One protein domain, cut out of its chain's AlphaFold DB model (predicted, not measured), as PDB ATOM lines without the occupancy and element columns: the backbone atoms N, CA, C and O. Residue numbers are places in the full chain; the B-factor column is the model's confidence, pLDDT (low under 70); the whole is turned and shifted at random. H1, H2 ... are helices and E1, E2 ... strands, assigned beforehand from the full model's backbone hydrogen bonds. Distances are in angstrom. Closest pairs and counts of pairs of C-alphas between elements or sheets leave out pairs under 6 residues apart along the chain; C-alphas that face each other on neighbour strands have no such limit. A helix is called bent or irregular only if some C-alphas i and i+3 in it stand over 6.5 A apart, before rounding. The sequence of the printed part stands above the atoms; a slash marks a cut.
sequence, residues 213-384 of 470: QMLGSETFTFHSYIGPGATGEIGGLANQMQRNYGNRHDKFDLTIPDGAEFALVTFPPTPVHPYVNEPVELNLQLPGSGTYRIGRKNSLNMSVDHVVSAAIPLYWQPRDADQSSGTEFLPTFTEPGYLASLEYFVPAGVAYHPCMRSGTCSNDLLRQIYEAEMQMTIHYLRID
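Overview. This is residues 213 to 384 of the 470 residues of an uncharacterized protein of Chloroflexi bacterium (UniProt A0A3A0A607). Two sheets lie partly face to face at one end of the domain, a long, strongly twisted sheet of E1, E7, E3 and E5 and a small one of E2, E6 and E4, and four helices gather at the other end. Residues 314 to 335 form a long loop reaching away from the sheets, with a short antiparallel pairing of residues 317 to 318 with 332 to 333 at its base. The printed part has 172 residues, with the elements E1 H1 E2 E3 H2 E4 E5 E6 H3 H4 E7 along the chain; under half of the residues, 75, are in named elements, and the class is mixed. Both sheets are antiparallel, in the orders E1 - E7 - E3 - E5 and E2 - E6 - E4. The whole is compact, with a radius of gyration of the C-alphas of 16.9 A and spans of 50 by 37 by 30 A.

Along the chain. E1, residues 213 to 223, begins with C-alpha 213 at (16.906, -1.359, 25.547), is 30.2 A long and bends by 54 degrees at residue 216. H1, residues 232 to 245, is 19.8 A long and irregular, with C-alphas 233 and 236 7.9 A apart. E2 is residues 251 to 253, E3 262 to 266, 13.4 A long, and H2 280 to 284. E4 is residues 293 to 296, E5 311 to 313, and E6 336 to 340, 11.1 A long. H3 is residues 355 to 358 and H4 363 to 371, 11.9 A long. E7, residues 373 to 384, is 35.9 A long and ends with C-alpha 384 at (12.031, -4.711, 31.064).

Arrangement. E1, an edge strand, is antiparallel to E7 at 161 degrees, with N 220 and O 376 2.9 A apart. E7 is antiparallel to E3, with N 264 and O 379 2.9 A apart. E3 is antiparallel to E5, the other edge strand, with N 263 and O 312 2.9 A apart. In the small sheet, the inner strand E6 pairs with E2, N 252 and O 339 being 2.9 A apart, and with E4, N 295 and O 338 being 2.8 A apart. E6 and E7 are only just apart, at 8.5 A. H1 touches H3 with residues 233 to 237 alone, the closest C-alphas being those of Ile 234 and Arg 357, 4.5 A apart. H1 touches H4 with residues 240 to 245 alone, about perpendicular at 89 degrees; the closest C-alphas, those of Met 241 and Leu 366, are 6.7 A apart. H2 is close to H1 but not clearly touching, with the C-alphas of Glu 233 and Leu 284 the closest at 7.8 A. Every O i to N i+4 pair is within hydrogen-bond range in H2 and H4, and 8 of 10 in H1; H3 is too short for such a pair.

Size, cuts and confidence. The two C-alphas farthest apart, those of Thr 360 and Asp 384, are 52.7 A apart. The printed part has no cut. The links E3 to H2, E4 to E5, E5 to E6 and E6 to H3 are long. The mean pLDDT of the printed part is 95.0, and no printed residue is under 70.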
ATOM      1  N   GLN A 213      15.727  -2.207  25.604       97.56
ATOM      2  CA  GLN A 213      16.906  -1.359  25.547       97.56
ATOM      3  C   GLN A 213      18.034  -2.070  24.805       97.56
ATOM      4  O   GLN A 213      18.423  -3.179  25.167       97.56
ATOM      5  N   MET A 214      18.616  -1.400  23.812       97.75
ATOM      6  CA  MET A 214      19.857  -1.842  23.181       97.75
ATOM      7  C   MET A 214      21.060  -1.453  24.040       97.75
ATOM      8  O   MET A 214      21.223  -0.285  24.398       97.75
ATOM      9  N   LEU A 215      21.902  -2.430  24.364       98.19
ATOM     10  CA  LEU A 215      23.088  -2.249  25.205       98.19
ATOM     11  C   LEU A 215      24.390  -2.216  24.402       98.19
ATOM     12  O   LEU A 215      25.377  -1.638  24.850       98.19
ATOM     13  N   GLY A 216      24.398  -2.816  23.214       97.88
ATOM     14  CA  GLY A 216      25.549  -2.835  22.323       97.88
ATOM     15  C   GLY A 216      25.343  -3.795  21.161       97.88
ATOM     16  O   GLY A 216      24.304  -4.449  21.060       97.88
ATOM     17  N   SER A 217      26.342  -3.895  20.294       98.44
ATOM     18  CA  SER A 217      26.346  -4.844  19.186       98.44
ATOM     19  C   SER A 217      27.763  -5.253  18.798       98.44
ATOM     20  O   SER A 217      28.730  -4.534  19.061       98.44
ATOM     21  N   GLU A 218      27.880  -6.416  18.165       98.31
ATOM     22  CA  GLU A 218      29.110  -6.914  17.552       98.31
ATOM     23  C   GLU A 218      28.813  -7.347  16.114       98.31
ATOM     24  O   GLU A 218      27.832  -8.045  15.854       98.31
ATOM     25  N   THR A 219      29.666  -6.937  15.173       98.44
ATOM     26  CA  THR A 219      29.559  -7.321  13.760       98.44
ATOM     27  C   THR A 219      30.693  -8.260  13.400       98.44
ATOM     28  O   THR A 219      31.865  -7.959  13.629       98.44
ATOM     29  N   PHE A 220      30.339  -9.375  12.773       98.25
ATOM     30  CA  PHE A 220      31.267 -10.411  12.351       98.25
ATOM     31  C   PHE A 220      31.257 -10.550  10.837       98.25
ATOM     32  O   PHE A 220      30.214 -10.425  10.196       98.25
ATOM     33  N   THR A 221      32.430 -10.839  10.278       98.06
ATOM     34  CA  THR A 221      32.575 -11.208   8.868       98.06
ATOM     35  C   THR A 221      32.682 -12.721   8.769       98.06
ATOM     36  O   THR A 221      33.515 -13.315   9.449       98.06
ATOM     37  N   PHE A 222      31.839 -13.339   7.948       97.12
ATOM     38  CA  PHE A 222      31.768 -14.788   7.774       97.12
ATOM     39  C   PHE A 222      31.735 -15.173   6.295       97.12
ATOM     40  O   PHE A 222      31.394 -14.362   5.431       97.12
ATOM     41  N   HIS A 223      32.066 -16.429   6.009       96.75
ATOM     42  CA  HIS A 223      32.075 -16.983   4.658       96.75
ATOM     43  C   HIS A 223      30.973 -18.027   4.450       96.75
ATOM     44  O   HIS A 223      30.221 -18.374   5.358       96.75
ATOM     45  N   SER A 224      30.902 -18.585   3.237       95.69
ATOM     46  CA  SER A 224      30.037 -19.734   2.966       95.69
ATOM     47  C   SER A 224      30.384 -20.946   3.841       95.69
ATOM     48  O   SER A 224      31.556 -21.306   4.013       95.69
ATOM     49  N   TYR A 225      29.341 -21.595   4.353       96.12
ATOM     50  CA  TYR A 225      29.407 -22.855   5.074       96.12
ATOM     51  C   TYR A 225      29.812 -23.997   4.141       96.12
ATOM     52  O   TYR A 225      29.293 -24.144   3.029       96.12
ATOM     53  N   ILE A 226      30.731 -24.835   4.617       96.38
ATOM     54  CA  ILE A 226      31.138 -26.062   3.942       96.38
ATOM     55  C   ILE A 226      31.193 -27.159   4.991       96.38
ATOM     56  O   ILE A 226      32.064 -27.171   5.855       96.38
ATOM     57  N   GLY A 227      30.275 -28.105   4.936       90.19
ATOM     58  CA  GLY A 227      30.238 -29.130   5.960       90.19
ATOM     59  C   GLY A 227      29.142 -30.154   5.736       90.19
ATOM     60  O   GLY A 227      28.448 -30.114   4.716       90.19
ATOM     61  N   PRO A 228      29.024 -31.115   6.666       86.12
ATOM     62  CA  PRO A 228      27.927 -32.072   6.664       86.12
ATOM     63  C   PRO A 228      26.585 -31.370   6.924       86.12
ATOM     64  O   PRO A 228      26.548 -30.221   7.348       86.12
ATOM     65  N   GLY A 229      25.480 -32.073   6.695       84.31
ATOM     66  CA  GLY A 229      24.134 -31.566   6.966       84.31
ATOM     67  C   GLY A 229      23.191 -31.779   5.790       84.31
ATOM     68  O   GLY A 229      23.565 -32.349   4.758       84.31
ATOM     69  N   ALA A 230      21.947 -31.337   5.949       87.25
ATOM     70  CA  ALA A 230      21.008 -31.297   4.841       87.25
ATOM     71  C   ALA A 230      21.488 -30.249   3.824       87.25
ATOM     72  O   ALA A 230      21.800 -29.126   4.179       87.25
ATOM     73  N   THR A 231      21.571 -30.601   2.543       92.50
ATOM     74  CA  THR A 231      22.041 -29.670   1.491       92.50
ATOM     75  C   THR A 231      20.939 -29.278   0.510       92.50
ATOM     76  O   THR A 231      21.190 -28.562  -0.458       92.50
ATOM     77  N   GLY A 232      19.731 -29.818   0.705       93.75
ATOM     78  CA  GLY A 232      18.597 -29.648  -0.197       93.75
ATOM     79  C   GLY A 232      18.948 -29.922  -1.664       93.75
ATOM     80  O   GLY A 232      19.732 -30.820  -1.986       93.75
ATOM     81  N   GLU A 233      18.390 -29.104  -2.551       96.25
ATOM     82  CA  GLU A 233      18.532 -29.215  -4.006       96.25
ATOM     83  C   GLU A 233      19.916 -28.796  -4.540       96.25
ATOM     84  O   GLU A 233      20.197 -28.988  -5.720       96.25
ATOM     85  N   ILE A 234      20.822 -28.277  -3.702       96.44
ATOM     86  CA  ILE A 234      22.186 -27.866  -4.106       96.44
ATOM     87  C   ILE A 234      23.280 -28.795  -3.564       96.44
ATOM     88  O   ILE A 234      24.449 -28.415  -3.461       96.44
ATOM     89  N   GLY A 235      22.934 -30.050  -3.259       96.50
ATOM     90  CA  GLY A 235      23.907 -31.051  -2.812       96.50
ATOM     91  C   GLY A 235      25.078 -31.261  -3.780       96.50
ATOM     92  O   GLY A 235      26.181 -31.598  -3.351       96.50
ATOM     93  N   GLY A 236      24.893 -31.013  -5.081       97.19
ATOM     94  CA  GLY A 236      25.985 -31.021  -6.055       97.19
ATOM     95  C   GLY A 236      27.073 -29.982  -5.748       97.19
ATOM     96  O   GLY A 236      28.264 -30.308  -5.779       97.19
ATOM     97  N   LEU A 237      26.683 -28.745  -5.431       97.81
ATOM     98  CA  LEU A 237      27.581 -27.666  -5.023       97.81
ATOM     99  C   LEU A 237      28.253 -27.994  -3.695       97.81
ATOM    100  O   LEU A 237      29.479 -27.973  -3.635       97.81
ATOM    101  N   ALA A 238      27.474 -28.335  -2.664       97.25
ATOM    102  CA  ALA A 238      28.003 -28.610  -1.327       97.25
ATOM    103  C   ALA A 238      29.100 -29.690  -1.367       97.25
ATOM    104  O   ALA A 238      30.202 -29.495  -0.855       97.25
ATOM    105  N   ASN A 239      28.854 -30.779  -2.103       97.19
ATOM    106  CA  ASN A 239      29.833 -31.847  -2.297       97.19
ATOM    107  C   ASN A 239      31.084 -31.395  -3.076       97.19
ATOM    108  O   ASN A 239      32.183 -31.878  -2.805       97.19
ATOM    109  N   GLN A 240      30.952 -30.509  -4.070       97.56
ATOM    110  CA  GLN A 240      32.118 -29.943  -4.761       97.56
ATOM    111  C   GLN A 240      32.930 -29.029  -3.849       97.56
ATOM    112  O   GLN A 240      34.151 -29.151  -3.828       97.56
ATOM    113  N   MET A 241      32.273 -28.136  -3.106       98.19
ATOM    114  CA  MET A 241      32.938 -27.228  -2.172       98.19
ATOM    115  C   MET A 241      33.724 -28.025  -1.132       98.19
ATOM    116  O   MET A 241      34.915 -27.785  -0.963       98.19
ATOM    117  N   GLN A 242      33.112 -29.059  -0.543       97.25
ATOM    118  CA  GLN A 242      33.775 -29.915   0.441       97.25
ATOM    119  C   GLN A 242      34.987 -30.659  -0.138       97.25
ATOM    120  O   GLN A 242      36.037 -30.719   0.500       97.25
ATOM    121  N   ARG A 243      34.884 -31.205  -1.359       97.06
ATOM    122  CA  ARG A 243      36.016 -31.887  -2.013       97.06
ATOM    123  C   ARG A 243      37.185 -30.954  -2.328       97.06
ATOM    124  O   ARG A 243      38.322 -31.412  -2.296       97.06
ATOM    125  N   ASN A 244      36.913 -29.697  -2.676       97.62
ATOM    126  CA  ASN A 244      37.949 -28.747  -3.085       97.62
ATOM    127  C   ASN A 244      38.563 -27.984  -1.903       97.62
ATOM    128  O   ASN A 244      39.756 -27.700  -1.933       97.62
ATOM    129  N   TYR A 245      37.771 -27.671  -0.873       97.81
ATOM    130  CA  TYR A 245      38.166 -26.742   0.193       97.81
ATOM    131  C   TYR A 245      38.053 -27.309   1.617       97.81
ATOM    132  O   TYR A 245      38.427 -26.630   2.570       97.81
ATOM    133  N   GLY A 246      37.583 -28.549   1.792       96.94
ATOM    134  CA  GLY A 246      37.391 -29.152   3.113       96.94
ATOM    135  C   GLY A 246      36.160 -28.608   3.840       96.94
ATOM    136  O   GLY A 246      35.205 -28.184   3.200       96.94
ATOM    137  N   ASN A 247      36.164 -28.654   5.176       96.25
ATOM    138  CA  ASN A 247      35.068 -28.125   5.991       96.25
ATOM    139  C   ASN A 247      35.383 -26.706   6.485       96.25
ATOM    140  O   ASN A 247      36.520 -26.418   6.857       96.25
ATOM    141  N   ARG A 248      34.360 -25.857   6.563       95.56
ATOM    142  CA  ARG A 248      34.392 -24.515   7.138       95.56
ATOM    143  C   ARG A 248      33.060 -24.200   7.812       95.56
ATOM    144  O   ARG A 248      32.006 -24.289   7.186       95.56
ATOM    145  N   HIS A 249      33.145 -23.777   9.067       94.06
ATOM    146  CA  HIS A 249      32.055 -23.171   9.822       94.06
ATOM    147  C   HIS A 249      32.669 -22.120  10.739       94.06
ATOM    148  O   HIS A 249      33.375 -22.478  11.685       94.06
ATOM    149  N   ASP A 250      32.479 -20.846  10.407       95.06
ATOM    150  CA  ASP A 250      33.109 -19.759  11.150       95.06
ATOM    151  C   ASP A 250      32.420 -19.613  12.516       95.06
ATOM    152  O   ASP A 250      31.204 -19.774  12.645       95.06
ATOM    153  N   LYS A 251      33.202 -19.356  13.567       95.44
ATOM    154  CA  LYS A 251      32.715 -19.220  14.948       95.44
ATOM    155  C   LYS A 251      33.359 -18.002  15.582       95.44
ATOM    156  O   LYS A 251      34.576 -17.848  15.500       95.44
ATOM    157  N   PHE A 252      32.550 -17.171  16.223       96.88
ATOM    158  CA  PHE A 252      32.982 -15.883  16.753       96.88
ATOM    159  C   PHE A 252      32.709 -15.811  18.244       96.88
ATOM    160  O   PHE A 252      31.563 -15.976  18.656       96.88
ATOM    161  N   ASP A 253      33.749 -15.581  19.043       97.00
ATOM    162  CA  ASP A 253      33.589 -15.359  20.479       97.00
ATOM    163  C   ASP A 253      32.699 -14.136  20.728       97.00
ATOM    164  O   ASP A 253      32.820 -13.121  20.043       97.00
ATOM    165  N   LEU A 254      31.810 -14.249  21.714       97.06
ATOM    166  CA  LEU A 254      30.891 -13.177  22.088       97.06
ATOM    167  C   LEU A 254      31.448 -12.347  23.245       97.06
ATOM    168  O   LEU A 254      31.892 -12.896  24.260       97.06
ATOM    169  N   THR A 255      31.341 -11.024  23.122       97.25
ATOM    170  CA  THR A 255      31.640 -10.052  24.178       97.25
ATOM    171  C   THR A 255      30.335  -9.449  24.686       97.25
ATOM    172  O   THR A 255      29.966  -8.325  24.358       97.25
ATOM    173  N   ILE A 256      29.613 -10.227  25.493       96.94
ATOM    174  CA  ILE A 256      28.277  -9.865  25.972       96.94
ATOM    175  C   ILE A 256      28.378  -8.709  26.990       96.94
ATOM    176  O   ILE A 256      29.042  -8.882  28.015       96.94
ATOM    177  N   PRO A 257      27.738  -7.547  26.746       97.50
ATOM    178  CA  PRO A 257      27.714  -6.435  27.694       97.50
ATOM    179  C   PRO A 257      26.992  -6.789  28.997       97.50
ATOM    180  O   PRO A 257      26.022  -7.552  28.999       97.50
ATOM    181  N   ASP A 258      27.411  -6.164  30.098       95.38
ATOM    182  CA  ASP A 258      26.733  -6.303  31.388       95.38
ATOM    183  C   ASP A 258      25.248  -5.917  31.277       95.38
ATOM    184  O   ASP A 258      24.891  -4.871  30.731       95.38
ATOM    185  N   GLY A 259      24.377  -6.769  31.821       93.12
ATOM    186  CA  GLY A 259      22.924  -6.574  31.805       93.12
ATOM    187  C   GLY A 259      22.220  -6.995  30.511       93.12
ATOM    188  O   GLY A 259      21.001  -6.879  30.448       93.12
ATOM    189  N   ALA A 260      22.941  -7.483  29.495       96.31
ATOM    190  CA  ALA A 260      22.314  -8.062  28.310       96.31
ATOM    191  C   ALA A 260      21.732  -9.438  28.629       96.31
ATOM    192  O   ALA A 260      22.463 -10.332  29.049       96.31
ATOM    193  N   GLU A 261      20.437  -9.609  28.385       94.69
ATOM    194  CA  GLU A 261      19.693 -10.846  28.659       94.69
ATOM    195  C   GLU A 261      19.199 -11.510  27.375       94.69
ATOM    196  O   GLU A 261      18.998 -12.724  27.344       94.69
ATOM    197  N   PHE A 262      19.064 -10.730  26.303       97.62
ATOM    198  CA  PHE A 262      18.612 -11.174  24.995       97.62
ATOM    199  C   PHE A 262      19.617 -10.799  23.906       97.62
ATOM    200  O   PHE A 262      20.367  -9.826  24.018       97.62
ATOM    201  N   ALA A 263      19.591 -11.560  22.817       97.62
ATOM    202  CA  ALA A 263      20.302 -11.259  21.588       97.62
ATOM    203  C   ALA A 263      19.346 -11.256  20.399       97.62
ATOM    204  O   ALA A 263      18.529 -12.160  20.256       97.62
ATOM    205  N   LEU A 264      19.486 -10.263  19.527       98.19
ATOM    206  CA  LEU A 264      18.875 -10.220  18.203       98.19
ATOM    207  C   LEU A 264      19.988 -10.356  17.165       98.19
ATOM    208  O   LEU A 264      20.909  -9.544  17.156       98.19
ATOM    209  N   VAL A 265      19.901 -11.341  16.272       97.94
ATOM    210  CA  VAL A 265      20.877 -11.498  15.182       97.94
ATOM    211  C   VAL A 265      20.271 -11.024  13.865       97.94
ATOM    212  O   VAL A 265      19.201 -11.483  13.455       97.94
ATOM    213  N   THR A 266      20.960 -10.110  13.185       97.62
ATOM    214  CA  THR A 266      20.607  -9.633  11.844       97.62
ATOM    215  C   THR A 266      21.659 -10.057  10.830       97.62
ATOM    216  O   THR A 266      22.860 -10.070  11.104       97.62
ATOM    217  N   PHE A 267      21.195 -10.458   9.649       96.81
ATOM    218  CA  PHE A 267      22.042 -10.981   8.586       96.81
ATOM    219  C   PHE A 267      21.345 -10.881   7.223       96.81
ATOM    220  O   PHE A 267      20.112 -10.892   7.163       96.81
ATOM    221  N   PRO A 268      22.105 -10.780   6.118       96.06
ATOM    222  CA  PRO A 268      21.530 -10.749   4.782       96.06
ATOM    223  C   PRO A 268      20.978 -12.130   4.408       96.06
ATOM    224  O   PRO A 268      21.597 -13.125   4.774       96.06
ATOM    225  N   PRO A 269      19.887 -12.220   3.628       96.19
ATOM    226  CA  PRO A 269      19.387 -13.495   3.127       96.19
ATOM    227  C   PRO A 269      20.373 -14.152   2.148       96.19
ATOM    228  O   PRO A 269      21.096 -13.472   1.411       96.19
ATOM    229  N   THR A 270      20.347 -15.484   2.069       95.31
ATOM    230  CA  THR A 270      21.046 -16.223   1.008       95.31
ATOM    231  C   THR A 270      20.302 -16.020  -0.313       95.31
ATOM    232  O   THR A 270      19.074 -16.116  -0.334       95.31
ATOM    233  N   PRO A 271      20.993 -15.778  -1.439       94.69
ATOM    234  CA  PRO A 271      20.356 -15.616  -2.746       94.69
ATOM    235  C   PRO A 271      19.834 -16.939  -3.320       94.69
ATOM    236  O   PRO A 271      19.099 -16.923  -4.304       94.69
ATOM    237  N   VAL A 272      20.229 -18.075  -2.733       94.75
ATOM    238  CA  VAL A 272      19.824 -19.413  -3.165       94.75
ATOM    239  C   VAL A 272      19.195 -20.149  -1.998       94.75
ATOM    240  O   VAL A 272      19.833 -20.345  -0.961       94.75
ATOM    241  N   HIS A 273      17.960 -20.601  -2.183       93.06
ATOM    242  CA  HIS A 273      17.249 -21.388  -1.190       93.06
ATOM    243  C   HIS A 273      17.384 -22.886  -1.491       93.06
ATOM    244  O   HIS A 273      16.756 -23.376  -2.424       93.06
ATOM    245  N   PRO A 274      18.135 -23.658  -0.688       92.56
ATOM    246  CA  PRO A 274      18.354 -25.079  -0.963       92.56
ATOM    247  C   PRO A 274      17.124 -25.960  -0.690       92.56
ATOM    248  O   PRO A 274      16.893 -26.935  -1.402       92.56
ATOM    249  N   TYR A 275      16.338 -25.642   0.341       91.81
ATOM    250  CA  TYR A 275      15.215 -26.467   0.812       91.81
ATOM    251  C   TYR A 275      13.860 -26.092   0.192       91.81
ATOM    252  O   TYR A 275      12.940 -25.695   0.899       91.81
ATOM    253  N   VAL A 276      13.734 -26.170  -1.132       92.69
ATOM    254  CA  VAL A 276      12.525 -25.713  -1.837       92.69
ATOM    255  C   VAL A 276      11.629 -26.849  -2.315       92.69
ATOM    256  O   VAL A 276      12.091 -27.941  -2.635       92.69
ATOM    257  N   ASN A 277      10.333 -26.551  -2.418       90.06
ATOM    258  CA  ASN A 277       9.355 -27.405  -3.086       90.06
ATOM    259  C   ASN A 277       9.224 -27.046  -4.575       90.06
ATOM    260  O   ASN A 277       9.717 -26.013  -5.038       90.06
ATOM    261  N   GLU A 278       8.521 -27.897  -5.324       90.69
ATOM    262  CA  GLU A 278       8.206 -27.640  -6.730       90.69
ATOM    263  C   GLU A 278       7.386 -26.347  -6.916       90.69
ATOM    264  O   GLU A 278       6.475 -26.099  -6.123       90.69
ATOM    265  N   PRO A 279       7.635 -25.561  -7.982       95.25
ATOM    266  CA  PRO A 279       8.641 -25.773  -9.027       95.25
ATOM    267  C   PRO A 279      10.062 -25.411  -8.563       95.25
ATOM    268  O   PRO A 279      10.374 -24.243  -8.317       95.25
ATOM    269  N   VAL A 280      10.943 -26.417  -8.504       93.94
ATOM    270  CA  VAL A 280      12.274 -26.301  -7.879       93.94
ATOM    271  C   VAL A 280      13.103 -25.189  -8.516       93.94
ATOM    272  O   VAL A 280      13.646 -24.349  -7.809       93.94
ATOM    273  N   GLU A 281      13.154 -25.122  -9.848       92.31
ATOM    274  CA  GLU A 281      13.995 -24.140 -10.548       92.31
ATOM    275  C   GLU A 281      13.575 -22.689 -10.293       92.31
ATOM    276  O   GLU A 281      14.428 -21.806 -10.299       92.31
ATOM    277  N   LEU A 282      12.285 -22.423 -10.057       94.50
ATOM    278  CA  LEU A 282      11.833 -21.064  -9.749       94.50
ATOM    279  C   LEU A 282      12.127 -20.709  -8.296       94.50
ATOM    280  O   LEU A 282      12.600 -19.612  -8.024       94.50
ATOM    281  N   ASN A 283      11.869 -21.634  -7.371       96.75
ATOM    282  CA  ASN A 283      12.051 -21.381  -5.946       96.75
ATOM    283  C   ASN A 283      13.530 -21.351  -5.528       96.75
ATOM    284  O   ASN A 283      13.877 -20.579  -4.641       96.75
ATOM    285  N   LEU A 284      14.407 -22.132  -6.176       95.31
ATOM    286  CA  LEU A 284      15.855 -22.150  -5.905       95.31
ATOM    287  C   LEU A 284      16.502 -20.770  -6.051       95.31
ATOM    288  O   LEU A 284      17.449 -20.455  -5.337       95.31
ATOM    289  N   GLN A 285      16.004 -19.970  -6.993       94.88
ATOM    290  CA  GLN A 285      16.528 -18.642  -7.321       94.88
ATOM    291  C   GLN A 285      15.994 -17.542  -6.402       94.88
ATOM    292  O   GLN A 285      16.391 -16.385  -6.532       94.88
ATOM    293  N   LEU A 286      15.049 -17.876  -5.522       95.81
ATOM    294  CA  LEU A 286      14.492 -16.920  -4.585       95.81
ATOM    295  C   LEU A 286      15.350 -16.872  -3.323       95.81
ATOM    296  O   LEU A 286      15.790 -17.922  -2.843       95.81
ATOM    297  N   PRO A 287      15.507 -15.678  -2.730       95.56
ATOM    298  CA  PRO A 287      16.167 -15.554  -1.451       95.56
ATOM    299  C   PRO A 287      15.565 -16.465  -0.378       95.56
ATOM    300  O   PRO A 287      14.339 -16.643  -0.267       95.56
ATOM    301  N   GLY A 288      16.452 -17.038   0.421       94.31
ATOM    302  CA  GLY A 288      16.131 -17.816   1.604       94.31
ATOM    303  C   GLY A 288      16.819 -17.255   2.840       94.31
ATOM    304  O   GLY A 288      17.582 -16.294   2.772       94.31
ATOM    305  N   SER A 289      16.550 -17.894   3.969       93.69
ATOM    306  CA  SER A 289      17.332 -17.701   5.181       93.69
ATOM    307  C   SER A 289      18.396 -18.797   5.300       93.69
ATOM    308  O   SER A 289      18.524 -19.668   4.439       93.69
ATOM    309  N   GLY A 290      19.136 -18.769   6.394       90.62
ATOM    310  CA  GLY A 290      19.883 -19.916   6.890       90.62
ATOM    311  C   GLY A 290      19.875 -19.887   8.407       90.62
ATOM    312  O   GLY A 290      19.152 -19.099   9.013       90.62
ATOM    313  N   THR A 291      20.645 -20.777   9.001       93.06
ATOM    314  CA  THR A 291      20.580 -21.085  10.426       93.06
ATOM    315  C   THR A 291      21.793 -20.520  11.140       93.06
ATOM    316  O   THR A 291      22.924 -20.806  10.752       93.06
ATOM    317  N   TYR A 292      21.580 -19.704  12.170       95.00
ATOM    318  CA  TYR A 292      22.625 -19.364  13.137       95.00
ATOM    319  C   TYR A 292      22.368 -20.103  14.445       95.00
ATOM    320  O   TYR A 292      21.237 -20.489  14.750       95.00
ATOM    321  N   ARG A 293      23.433 -20.287  15.228       95.38
ATOM    322  CA  ARG A 293      23.376 -20.975  16.519       95.38
ATOM    323  C   ARG A 293      24.267 -20.283  17.536       95.38
ATOM    324  O   ARG A 293      25.364 -19.828  17.203       95.38
ATOM    325  N   ILE A 294      23.827 -20.257  18.788       96.69
ATOM    326  CA  ILE A 294      24.657 -19.849  19.920       96.69
ATOM    327  C   ILE A 294      25.365 -21.092  20.444       96.69
ATOM    328  O   ILE A 294      24.755 -22.131  20.664       96.69
ATOM    329  N   GLY A 295      26.673 -21.012  20.629       95.69
ATOM    330  CA  GLY A 295      27.482 -22.096  21.158       95.69
ATOM    331  C   GLY A 295      27.929 -21.842  22.587       95.69
ATOM    332  O   GLY A 295      28.180 -20.701  22.982       95.69
ATOM    333  N   ARG A 296      28.091 -22.916  23.364       93.69
ATOM    334  CA  ARG A 296      28.702 -22.828  24.696       93.69
ATOM    335  C   ARG A 296      30.216 -22.676  24.572       93.69
ATOM    336  O   ARG A 296      30.857 -23.415  23.820       93.69
ATOM    337  N   LYS A 297      30.806 -21.767  25.355       85.12
ATOM    338  CA  LYS A 297      32.261 -21.547  25.362       85.12
ATOM    339  C   LYS A 297      33.009 -22.860  25.617       85.12
ATOM    340  O   LYS A 297      32.628 -23.632  26.494       85.12
ATOM    341  N   ASN A 298      34.077 -23.110  24.857       83.81
ATOM    342  CA  ASN A 298      34.911 -24.317  24.969       83.81
ATOM    343  C   ASN A 298      34.140 -25.649  24.820       83.81
ATOM    344  O   ASN A 298      34.542 -26.666  25.386       83.81
ATOM    345  N   SER A 299      33.036 -25.659  24.069       88.00
ATOM    346  CA  SER A 299      32.225 -26.852  23.829       88.00
ATOM    347  C   SER A 299      31.788 -26.962  22.366       88.00
ATOM    348  O   SER A 299      31.676 -25.972  21.643       88.00
ATOM    349  N   LEU A 300      31.509 -28.193  21.933       84.38
ATOM    350  CA  LEU A 300      30.854 -28.475  20.649       84.38
ATOM    351  C   LEU A 300      29.324 -28.337  20.728       84.38
ATOM    352  O   LEU A 300      28.646 -28.491  19.715       84.38
ATOM    353  N   ASN A 301      28.789 -28.054  21.919       88.38
ATOM    354  CA  ASN A 301      27.364 -27.840  22.118       88.38
ATOM    355  C   ASN A 301      26.927 -26.543  21.442       88.38
ATOM    356  O   ASN A 301      27.490 -25.479  21.719       88.38
ATOM    357  N   MET A 302      25.899 -26.653  20.612       93.56
ATOM    358  CA  MET A 302      25.232 -25.530  19.964       93.56
ATOM    359  C   MET A 302      23.758 -25.529  20.357       93.56
ATOM    360  O   MET A 302      23.211 -26.569  20.738       93.56
ATOM    361  N   SER A 303      23.148 -24.351  20.318       95.75
ATOM    362  CA  SER A 303      21.707 -24.191  20.431       95.75
ATOM    363  C   SER A 303      20.997 -24.901  19.280       95.75
ATOM    364  O   SER A 303      21.628 -25.276  18.289       95.75
ATOM    365  N   VAL A 304      19.681 -25.022  19.395       94.69
ATOM    366  CA  VAL A 304      18.804 -25.287  18.249       94.69
ATOM    367  C   VAL A 304      18.997 -24.259  17.129       94.69
ATOM    368  O   VAL A 304      19.595 -23.192  17.331       94.69
ATOM    369  N   ASP A 305      18.453 -24.569  15.957       93.12
ATOM    370  CA  ASP A 305      18.490 -23.685  14.800       93.12
ATOM    371  C   ASP A 305      17.664 -22.410  14.976       93.12
ATOM    372  O   ASP A 305      16.482 -22.432  15.324       93.12
ATOM    373  N   HIS A 306      18.258 -21.269  14.624       95.19
ATOM    374  CA  HIS A 306      17.533 -20.013  14.484       95.19
ATOM    375  C   HIS A 306      17.588 -19.523  13.038       95.19
ATOM    376  O   HIS A 306      18.659 -19.285  12.483       95.19
ATOM    377  N   VAL A 307      16.411 -19.364  12.429       93.88
ATOM    378  CA  VAL A 307      16.249 -19.071  10.993       93.88
ATOM    379  C   VAL A 307      15.771 -17.649  10.697       93.88
ATOM    380  O   VAL A 307      15.592 -17.284   9.538       93.88
ATOM    381  N   VAL A 308      15.524 -16.844  11.727       96.19
ATOM    382  CA  VAL A 308      14.960 -15.491  11.616       96.19
ATOM    383  C   VAL A 308      15.590 -14.551  12.644       96.19
ATOM    384  O   VAL A 308      16.172 -14.984  13.644       96.19
ATOM    385  N   SER A 309      15.453 -13.254  12.398       96.44
ATOM    386  CA  SER A 309      15.834 -12.177  13.305       96.44
ATOM    387  C   SER A 309      14.740 -11.970  14.354       96.44
ATOM    388  O   SER A 309      13.798 -11.205  14.157       96.44
ATOM    389  N   ALA A 310      14.882 -12.660  15.483       95.88
ATOM    390  CA  ALA A 310      14.064 -12.477  16.676       95.88
ATOM    391  C   ALA A 310      14.969 -12.322  17.896       95.88
ATOM    392  O   ALA A 310      16.086 -12.845  17.894       95.88
ATOM    393  N   ALA A 311      14.500 -11.620  18.930       97.06
ATOM    394  CA  ALA A 311      15.261 -11.568  20.170       97.06
ATOM    395  C   ALA A 311      15.094 -12.892  20.931       97.06
ATOM    396  O   ALA A 311      13.971 -13.358  21.149       97.06
ATOM    397  N   ILE A 312      16.213 -13.494  21.322       96.69
ATOM    398  CA  ILE A 312      16.280 -14.783  22.018       96.69
ATOM    399  C   ILE A 312      17.067 -14.647  23.334       96.69
ATOM    400  O   ILE A 312      18.059 -13.916  23.350       96.69
ATOM    401  N   PRO A 313      16.676 -15.313  24.440       95.56
ATOM    402  CA  PRO A 313      17.418 -15.257  25.699       95.56
ATOM    403  C   PRO A 313      18.848 -15.785  25.568       95.56
ATOM    404  O   PRO A 313      19.058 -16.897  25.103       95.56
ATOM    405  N   LEU A 314      19.843 -15.048  26.047       94.00
ATOM    406  CA  LEU A 314      21.255 -15.446  26.003       94.00
ATOM    407  C   LEU A 314      21.583 -16.598  26.960       94.00
ATOM    408  O   LEU A 314      22.334 -17.510  26.614       94.00
ATOM    409  N   TYR A 315      21.008 -16.566  28.162       92.62
ATOM    410  CA  TYR A 315      21.385 -17.451  29.270       92.62
ATOM    411  C   TYR A 315      20.468 -18.660  29.432       92.62
ATOM    412  O   TYR A 315      20.405 -19.251  30.508       92.62
ATOM    413  N   TRP A 316      19.768 -19.051  28.371       92.88
ATOM    414  CA  TRP A 316      19.065 -20.324  28.316       92.88
ATOM    415  C   TRP A 316      18.899 -20.769  26.874       92.88
ATOM    416  O   TRP A 316      18.081 -20.252  26.119       92.88
ATOM    417  N   GLN A 317      19.728 -21.730  26.497       94.25
ATOM    418  CA  GLN A 317      19.851 -22.213  25.134       94.25
ATOM    419  C   GLN A 317      19.612 -23.723  25.128       94.25
ATOM    420  O   GLN A 317      20.468 -24.472  25.615       94.25
ATOM    421  N   PRO A 318      18.453 -24.202  24.641       94.31
ATOM    422  CA  PRO A 318      18.235 -25.617  24.379       94.31
ATOM    423  C   PRO A 318      19.258 -26.097  23.361       94.31
ATOM    424  O   PRO A 318      19.468 -25.447  22.339       94.31
ATOM    425  N   ARG A 319      19.911 -27.217  23.654       94.31
ATOM    426  CA  ARG A 319      20.869 -27.832  22.740       94.31
ATOM    427  C   ARG A 319      20.145 -28.393  21.533       94.31
ATOM    428  O   ARG A 319      19.062 -28.945  21.684       94.31
ATOM    429  N   ASP A 320      20.808 -28.309  20.391       91.38
ATOM    430  CA  ASP A 320      20.409 -28.933  19.135       91.38
ATOM    431  C   ASP A 320      19.892 -30.372  19.343       91.38
ATOM    432  O   ASP A 320      20.485 -31.172  20.094       91.38
ATOM    433  N   ALA A 321      18.768 -30.684  18.696       90.31
ATOM    434  CA  ALA A 321      18.128 -31.992  18.758       90.31
ATOM    435  C   ALA A 321      19.056 -33.123  18.281       90.31
ATOM    436  O   ALA A 321      19.119 -34.175  18.933       90.31
ATOM    437  N   ASP A 322      19.876 -32.873  17.256       87.75
ATOM    438  CA  ASP A 322      20.844 -33.834  16.711       87.75
ATOM    439  C   ASP A 322      21.945 -34.194  17.723       87.75
ATOM    440  O   ASP A 322      22.601 -35.238  17.630       87.75
ATOM    441  N   GLN A 323      22.147 -33.350  18.738       88.44
ATOM    442  CA  GLN A 323      23.138 -33.541  19.797       88.44
ATOM    443  C   GLN A 323      22.550 -34.130  21.092       88.44
ATOM    444  O   GLN A 323      23.277 -34.280  22.086       88.44
ATOM    445  N   SER A 324      21.254 -34.458  21.088       90.56
ATOM    446  CA  SER A 324      20.455 -34.739  22.289       90.56
ATOM    447  C   SER A 324      19.594 -36.002  22.144       90.56
ATOM    448  O   SER A 324      18.452 -36.064  22.591       90.56
ATOM    449  N   SER A 325      20.135 -37.047  21.511       90.12
ATOM    450  CA  SER A 325      19.397 -38.302  21.306       90.12
ATOM    451  C   SER A 325      18.830 -38.896  22.608       90.12
ATOM    452  O   SER A 325      19.484 -38.913  23.652       90.12
ATOM    453  N   GLY A 326      17.598 -39.410  22.537       90.69
ATOM    454  CA  GLY A 326      16.940 -40.109  23.646       90.69
ATOM    455  C   GLY A 326      16.357 -39.218  24.749       90.69
ATOM    456  O   GLY A 326      15.805 -39.756  25.707       90.69
ATOM    457  N   THR A 327      16.438 -37.889  24.638       93.12
ATOM    458  CA  THR A 327      15.850 -36.971  25.624       93.12
ATOM    459  C   THR A 327      14.421 -36.580  25.253       93.12
ATOM    460  O   THR A 327      14.153 -36.245  24.101       93.12
ATOM    461  N   GLU A 328      13.509 -36.586  26.229       92.50
ATOM    462  CA  GLU A 328      12.138 -36.076  26.052       92.50
ATOM    463  C   GLU A 328      12.120 -34.553  25.877       92.50
ATOM    464  O   GLU A 328      11.420 -34.033  25.014       92.50
ATOM    465  N   PHE A 329      12.944 -33.850  26.657       93.75
ATOM    466  CA  PHE A 329      13.181 -32.415  26.540       93.75
ATOM    467  C   PHE A 329      14.667 -32.163  26.319       93.75
ATOM    468  O   PHE A 329      15.502 -32.838  26.930       93.75
ATOM    469  N   LEU A 330      14.995 -31.198  25.466       94.31
ATOM    470  CA  LEU A 330      16.378 -30.878  25.145       94.31
ATOM    471  C   LEU A 330      17.113 -30.347  26.386       94.31
ATOM    472  O   LEU A 330      16.585 -29.488  27.100       94.31
ATOM    473  N   PRO A 331      18.342 -30.826  26.653       94.06
ATOM    474  CA  PRO A 331      19.195 -30.242  27.675       94.06
ATOM    475  C   PRO A 331      19.542 -28.801  27.300       94.06
ATOM    476  O   PRO A 331      19.730 -28.492  26.127       94.06
ATOM    477  N   THR A 332      19.685 -27.925  28.289       93.31
ATOM    478  CA  THR A 332      19.983 -26.506  28.066       93.31
ATOM    479  C   THR A 332      21.378 -26.141  28.569       93.31
ATOM    480  O   THR A 332      21.997 -26.872  29.348       93.31
ATOM    481  N   PHE A 333      21.902 -25.008  28.113       93.06
ATOM    482  CA  PHE A 333      23.071 -24.361  28.704       93.06
ATOM    483  C   PHE A 333      22.813 -22.869  28.920       93.06
ATOM    484  O   PHE A 333      21.997 -22.262  28.230       93.06
ATOM    485  N   THR A 334      23.519 -22.299  29.893       91.62
ATOM    486  CA  THR A 334      23.347 -20.914  30.359       91.62
ATOM    487  C   THR A 334      24.609 -20.069  30.173       91.62
ATOM    488  O   THR A 334      24.664 -18.931  30.610       91.62
ATOM    489  N   GLU A 335      25.639 -20.618  29.526       92.31
ATOM    490  CA  GLU A 335      26.943 -19.979  29.317       92.31
ATOM    491  C   GLU A 335      27.185 -19.769  27.809       92.31
ATOM    492  O   GLU A 335      27.942 -20.537  27.194       92.31
ATOM    493  N   PRO A 336      26.516 -18.790  27.174       94.31
ATOM    494  CA  PRO A 336      26.784 -18.450  25.781       94.31
ATOM    495  C   PRO A 336      28.253 -18.035  25.628       94.31
ATOM    496  O   PRO A 336      28.804 -17.313  26.458       94.31
ATOM    497  N   GLY A 337      28.913 -18.543  24.592       94.81
ATOM    498  CA  GLY A 337      30.344 -18.333  24.375       94.81
ATOM    499  C   GLY A 337      30.702 -17.852  22.983       94.81
ATOM    500  O   GLY A 337      31.608 -17.035  22.855       94.81
ATOM    501  N   TYR A 338      30.011 -18.351  21.961       96.75
ATOM    502  CA  TYR A 338      30.260 -17.962  20.580       96.75
ATOM    503  C   TYR A 338      28.971 -17.925  19.758       96.75
ATOM    504  O   TYR A 338      28.005 -18.616  20.078       96.75
ATOM    505  N   LEU A 339      28.983 -17.164  18.670       97.31
ATOM    506  CA  LEU A 339      28.000 -17.239  17.595       97.31
ATOM    507  C   LEU A 339      28.598 -18.045  16.443       97.31
ATOM    508  O   LEU A 339      29.688 -17.739  15.955       97.31
ATOM    509  N   ALA A 340      27.910 -19.105  16.035       95.56
ATOM    510  CA  ALA A 340      28.258 -19.857  14.841       95.56
ATOM    511  C   ALA A 340      27.692 -19.139  13.610       95.56
ATOM    512  O   ALA A 340      26.539 -18.702  13.627       95.56
ATOM    513  N   SER A 341      28.499 -19.011  12.554       92.31
ATOM    514  CA  SER A 341      28.069 -18.389  11.305       92.31
ATOM    515  C   SER A 341      26.900 -19.139  10.682       92.31
ATOM    516  O   SER A 341      26.695 -20.328  10.940       92.31
ATOM    517  N   LEU A 342      26.186 -18.450   9.796       93.44
ATOM    518  CA  LEU A 342      25.053 -19.030   9.093       93.44
ATOM    519  C   LEU A 342      25.462 -20.229   8.230       93.44
ATOM    520  O   LEU A 342      26.512 -20.199   7.580       93.44
ATOM    521  N   GLU A 343      24.598 -21.240   8.137       92.44
ATOM    522  CA  GLU A 343      24.766 -22.365   7.204       92.44
ATOM    523  C   GLU A 343      24.436 -21.961   5.751       92.44
ATOM    524  O   GLU A 343      23.461 -22.403   5.141       92.44
ATOM    525  N   TYR A 344      25.241 -21.057   5.178       93.06
ATOM    526  CA  TYR A 344      25.063 -20.526   3.821       93.06
ATOM    527  C   TYR A 344      25.962 -21.252   2.828       93.06
ATOM    528  O   TYR A 344      27.158 -20.989   2.762       93.06
ATOM    529  N   PHE A 345      25.399 -22.113   1.982       94.94
ATOM    530  CA  PHE A 345      26.172 -22.727   0.893       94.94
ATOM    531  C   PHE A 345      26.532 -21.732  -0.217       94.94
ATOM    532  O   PHE A 345      27.557 -21.886  -0.880       94.94
ATOM    533  N   VAL A 346      25.678 -20.726  -0.438       96.31
ATOM    534  CA  VAL A 346      25.879 -19.679  -1.442       96.31
ATOM    535  C   VAL A 346      25.833 -18.322  -0.737       96.31
ATOM    536  O   VAL A 346      24.823 -18.004  -0.112       96.31
ATOM    537  N   PRO A 347      26.909 -17.529  -0.799       94.62
ATOM    538  CA  PRO A 347      26.973 -16.250  -0.115       94.62
ATOM    539  C   PRO A 347      26.136 -15.180  -0.826       94.62
ATOM    540  O   PRO A 347      25.894 -15.254  -2.036       94.62
ATOM    541  N   ALA A 348      25.723 -14.154  -0.077       91.88
ATOM    542  CA  ALA A 348      25.059 -12.977  -0.626       91.88
ATOM    543  C   ALA A 348      25.874 -12.375  -1.784       91.88
ATOM    544  O   ALA A 348      27.096 -12.263  -1.721       91.88
ATOM    545  N   GLY A 349      25.186 -12.015  -2.870       89.31
ATOM    546  CA  GLY A 349      25.811 -11.480  -4.084       89.31
ATOM    547  C   GLY A 349      26.222 -12.523  -5.133       89.31
ATOM    548  O   GLY A 349      26.519 -12.134  -6.262       89.31
ATOM    549  N   VAL A 350      26.183 -13.828  -4.833       96.31
ATOM    550  CA  VAL A 350      26.396 -14.888  -5.835       96.31
ATOM    551  C   VAL A 350      25.052 -15.468  -6.276       96.31
ATOM    552  O   VAL A 350      24.390 -16.180  -5.529       96.31
ATOM    553  N   ALA A 351      24.632 -15.166  -7.505       95.50
ATOM    554  CA  ALA A 351      23.370 -15.670  -8.047       95.50
ATOM    555  C   ALA A 351      23.391 -17.195  -8.257       95.50
ATOM    556  O   ALA A 351      24.445 -17.791  -8.498       95.50
ATOM    557  N   TYR A 352      22.208 -17.817  -8.237       96.38
ATOM    558  CA  TYR A 352      22.055 -19.223  -8.604       96.38
ATOM    559  C   TYR A 352      22.617 -19.499 -10.003       96.38
ATOM    560  O   TYR A 352      22.373 -18.755 -10.956       96.38
ATOM    561  N   HIS A 353      23.309 -20.628 -10.140       97.00
ATOM    562  CA  HIS A 353      23.717 -21.175 -11.425       97.00
ATOM    563  C   HIS A 353      23.315 -22.656 -11.493       97.00
ATOM    564  O   HIS A 353      23.577 -23.382 -10.532       97.00
ATOM    565  N   PRO A 354      22.774 -23.172 -12.616       96.69
ATOM    566  CA  PRO A 354      22.320 -24.569 -12.711       96.69
ATOM    567  C   PRO A 354      23.381 -25.623 -12.348       96.69
ATOM    568  O   PRO A 354      23.058 -26.710 -11.868       96.69
ATOM    569  N   CYS A 355      24.666 -25.290 -12.513       97.69
ATOM    570  CA  CYS A 355      25.777 -26.149 -12.083       97.69
ATOM    571  C   CYS A 355      25.757 -26.483 -10.583       97.69
ATOM    572  O   CYS A 355      26.337 -27.492 -10.176       97.69
ATOM    573  N   MET A 356      25.143 -25.624  -9.759       97.81
ATOM    574  CA  MET A 356      25.099 -25.775  -8.305       97.81
ATOM    575  C   MET A 356      24.262 -26.993  -7.913       97.81
ATOM    576  O   MET A 356      24.591 -27.702  -6.966       97.81
ATOM    577  N   ARG A 357      23.224 -27.292  -8.696       96.44
ATOM    578  CA  ARG A 357      22.413 -28.498  -8.536       96.44
ATOM    579  C   ARG A 357      23.146 -29.739  -9.038       96.44
ATOM    580  O   ARG A 357      23.242 -30.734  -8.323       96.44
ATOM    581  N   SER A 358      23.710 -29.679 -10.248       96.25
ATOM    582  CA  SER A 358      24.370 -30.830 -10.891       96.25
ATOM    583  C   SER A 358      25.728 -31.192 -10.295       96.25
ATOM    584  O   SER A 358      26.210 -32.305 -10.498       96.25
ATOM    585  N   GLY A 359      26.372 -30.275  -9.581       96.81
ATOM    586  CA  GLY A 359      27.703 -30.518  -9.052       96.81
ATOM    587  C   GLY A 359      28.813 -30.374 -10.098       96.81
ATOM    588  O   GLY A 359      29.808 -31.096 -10.026       96.81
ATOM    589  N   THR A 360      28.655 -29.456 -11.057       97.94
ATOM    590  CA  THR A 360      29.595 -29.254 -12.179       97.94
ATOM    591  C   THR A 360      30.006 -27.787 -12.342       97.94
ATOM    592  O   THR A 360      30.003 -27.253 -13.452       97.94
ATOM    593  N   CYS A 361      30.252 -27.089 -11.235       98.50
ATOM    594  CA  CYS A 361      30.589 -25.668 -11.266       98.50
ATOM    595  C   CYS A 361      32.057 -25.462 -11.640       98.50
ATOM    596  O   CYS A 361      32.905 -26.298 -11.342       98.50
ATOM    597  N   SER A 362      32.358 -24.351 -12.318       98.44
ATOM    598  CA  SER A 362      33.738 -24.007 -12.661       98.44
ATOM    599  C   SER A 362      34.548 -23.684 -11.404       98.44
ATOM    600  O   SER A 362      34.003 -23.199 -10.412       98.44
ATOM    601  N   ASN A 363      35.866 -23.880 -11.469       98.38
ATOM    602  CA  ASN A 363      36.763 -23.510 -10.371       98.38
ATOM    603  C   ASN A 363      36.662 -22.020 -10.016       98.38
ATOM    604  O   ASN A 363      36.763 -21.676  -8.844       98.38
ATOM    605  N   ASP A 364      36.412 -21.148 -10.999       98.44
ATOM    606  CA  ASP A 364      36.224 -19.717 -10.751       98.44
ATOM    607  C   ASP A 364      34.978 -19.433  -9.912       98.44
ATOM    608  O   ASP A 364      35.067 -18.676  -8.950       98.44
ATOM    609  N   LEU A 365      33.844 -20.080 -10.207       98.44
ATOM    610  CA  LEU A 365      32.631 -19.922  -9.401       98.44
ATOM    611  C   LEU A 365      32.804 -20.531  -8.005       98.44
ATOM    612  O   LEU A 365      32.401 -19.927  -7.015       98.44
ATOM    613  N   LEU A 366      33.430 -21.708  -7.903       98.62
ATOM    614  CA  LEU A 366      33.719 -22.334  -6.610       98.62
ATOM    615  C   LEU A 366      34.625 -21.441  -5.750       98.62
ATOM    616  O   LEU A 366      34.381 -21.288  -4.557       98.62
ATOM    617  N   ARG A 367      35.653 -20.829  -6.351       98.38
ATOM    618  CA  ARG A 367      36.536 -19.869  -5.680       98.38
ATOM    619  C   ARG A 367      35.791 -18.598  -5.278       98.38
ATOM    620  O   ARG A 367      35.931 -18.172  -4.144       98.38
ATOM    621  N   GLN A 368      34.946 -18.051  -6.153       98.25
ATOM    622  CA  GLN A 368      34.107 -16.893  -5.831       98.25
ATOM    623  C   GLN A 368      33.214 -17.161  -4.609       98.25
ATOM    624  O   GLN A 368      33.139 -16.329  -3.714       98.25
ATOM    625  N   ILE A 369      32.566 -18.328  -4.542       98.19
ATOM    626  CA  ILE A 369      31.749 -18.748  -3.389       98.19
ATOM    627  C   ILE A 369      32.613 -18.939  -2.137       98.19
ATOM    628  O   ILE A 369      32.175 -18.634  -1.027       98.19
ATOM    629  N   TYR A 370      33.823 -19.478  -2.298       98.00
ATOM    630  CA  TYR A 370      34.739 -19.751  -1.197       98.00
ATOM    631  C   TYR A 370      35.289 -18.468  -0.559       98.00
ATOM    632  O   TYR A 370      35.319 -18.384   0.669       98.00
ATOM    633  N   GLU A 371      35.697 -17.498  -1.376       97.38
ATOM    634  CA  GLU A 371      36.355 -16.248  -0.963       97.38
ATOM    635  C   GLU A 371      35.371 -15.124  -0.612       97.38
ATOM    636  O   GLU A 371      35.777 -14.120  -0.041       97.38
ATOM    637  N   ALA A 372      34.089 -15.257  -0.961       97.38
ATOM    638  CA  ALA A 372      33.104 -14.226  -0.664       97.38
ATOM    639  C   ALA A 372      32.823 -14.112   0.842       97.38
ATOM    640  O   ALA A 372      32.528 -15.097   1.526       97.38
ATOM    641  N   GLU A 373      32.862 -12.869   1.308       96.75
ATOM    642  CA  GLU A 373      32.612 -12.457   2.683       96.75
ATOM    643  C   GLU A 373      31.226 -11.816   2.816       96.75
ATOM    644  O   GLU A 373      30.743 -11.110   1.928       96.75
ATOM    645  N   MET A 374      30.590 -12.047   3.958       96.38
ATOM    646  CA  MET A 374      29.312 -11.461   4.352       96.38
ATOM    647  C   MET A 374      29.407 -10.960   5.787       96.38
ATOM    648  O   MET A 374      30.288 -11.375   6.537       96.38
ATOM    649  N   GLN A 375      28.476 -10.098   6.185       97.12
ATOM    650  CA  GLN A 375      28.398  -9.598   7.554       97.12
ATOM    651  C   GLN A 375      27.136 -10.083   8.250       97.12
ATOM    652  O   GLN A 375      26.069 -10.148   7.641       97.12
ATOM    653  N   MET A 376      27.265 -10.403   9.531       97.69
ATOM    654  CA  MET A 376      26.144 -10.580  10.449       97.69
ATOM    655  C   MET A 376      26.416  -9.771  11.711       97.69
ATOM    656  O   MET A 376      27.573  -9.602  12.102       97.69
ATOM    657  N   THR A 377      25.360  -9.291  12.353       98.56
ATOM    658  CA  THR A 377      25.465  -8.488  13.569       98.56
ATOM    659  C   THR A 377      24.607  -9.101  14.659       98.56
ATOM    660  O   THR A 377      23.439  -9.412  14.436       98.56
ATOM    661  N   ILE A 378      25.185  -9.266  15.845       98.62
ATOM    662  CA  ILE A 378      24.445  -9.571  17.066       98.62
ATOM    663  C   ILE A 378      24.224  -8.268  17.830       98.62
ATOM    664  O   ILE A 378      25.160  -7.502  18.052       98.62
ATOM    665  N   HIS A 379      22.981  -8.009  18.217       98.62
ATOM    666  CA  HIS A 379      22.574  -6.866  19.026       98.62
ATOM    667  C   HIS A 379      22.163  -7.367  20.400       98.62
ATOM    668  O   HIS A 379      21.337  -8.272  20.516       98.62
ATOM    669  N   TYR A 380      22.737  -6.771  21.434       98.56
ATOM    670  CA  TYR A 380      22.517  -7.139  22.822       98.56
ATOM    671  C   TYR A 380      21.420  -6.283  23.427       98.56
ATOM    672  O   TYR A 380      21.485  -5.052  23.376       98.56
ATOM    673  N   LEU A 381      20.417  -6.941  23.998       98.31
ATOM    674  CA  LEU A 381      19.191  -6.308  24.457       98.31
ATOM    675  C   LEU A 381      18.941  -6.618  25.939       98.31
ATOM    676  O   LEU A 381      19.211  -7.727  26.411       98.31
ATOM    677  N   ARG A 382      18.372  -5.644  26.650       96.38
ATOM    678  CA  ARG A 382      17.656  -5.849  27.915       96.38
ATOM    679  C   ARG A 382      16.167  -5.675  27.663       96.38
ATOM    680  O   ARG A 382      15.784  -4.777  26.908       96.38
ATOM    681  N   ILE A 383      15.351  -6.515  28.287       95.44
ATOM    682  CA  ILE A 383      13.898  -6.424  28.208       95.44
ATOM    683  C   ILE A 383      13.359  -6.189  29.614       95.44
ATOM    684  O   ILE A 383      13.561  -7.001  30.504       95.44
ATOM    685  N   ASP A 384      12.662  -5.072  29.800       92.94
ATOM    686  CA  ASP A 384      12.031  -4.711  31.064       92.94
ATOM    687  C   ASP A 384      10.506  -4.872  30.922       92.94
ATOM    688  O   ASP A 384       9.898  -4.331  29.994       92.94
TER     689      ASP A 384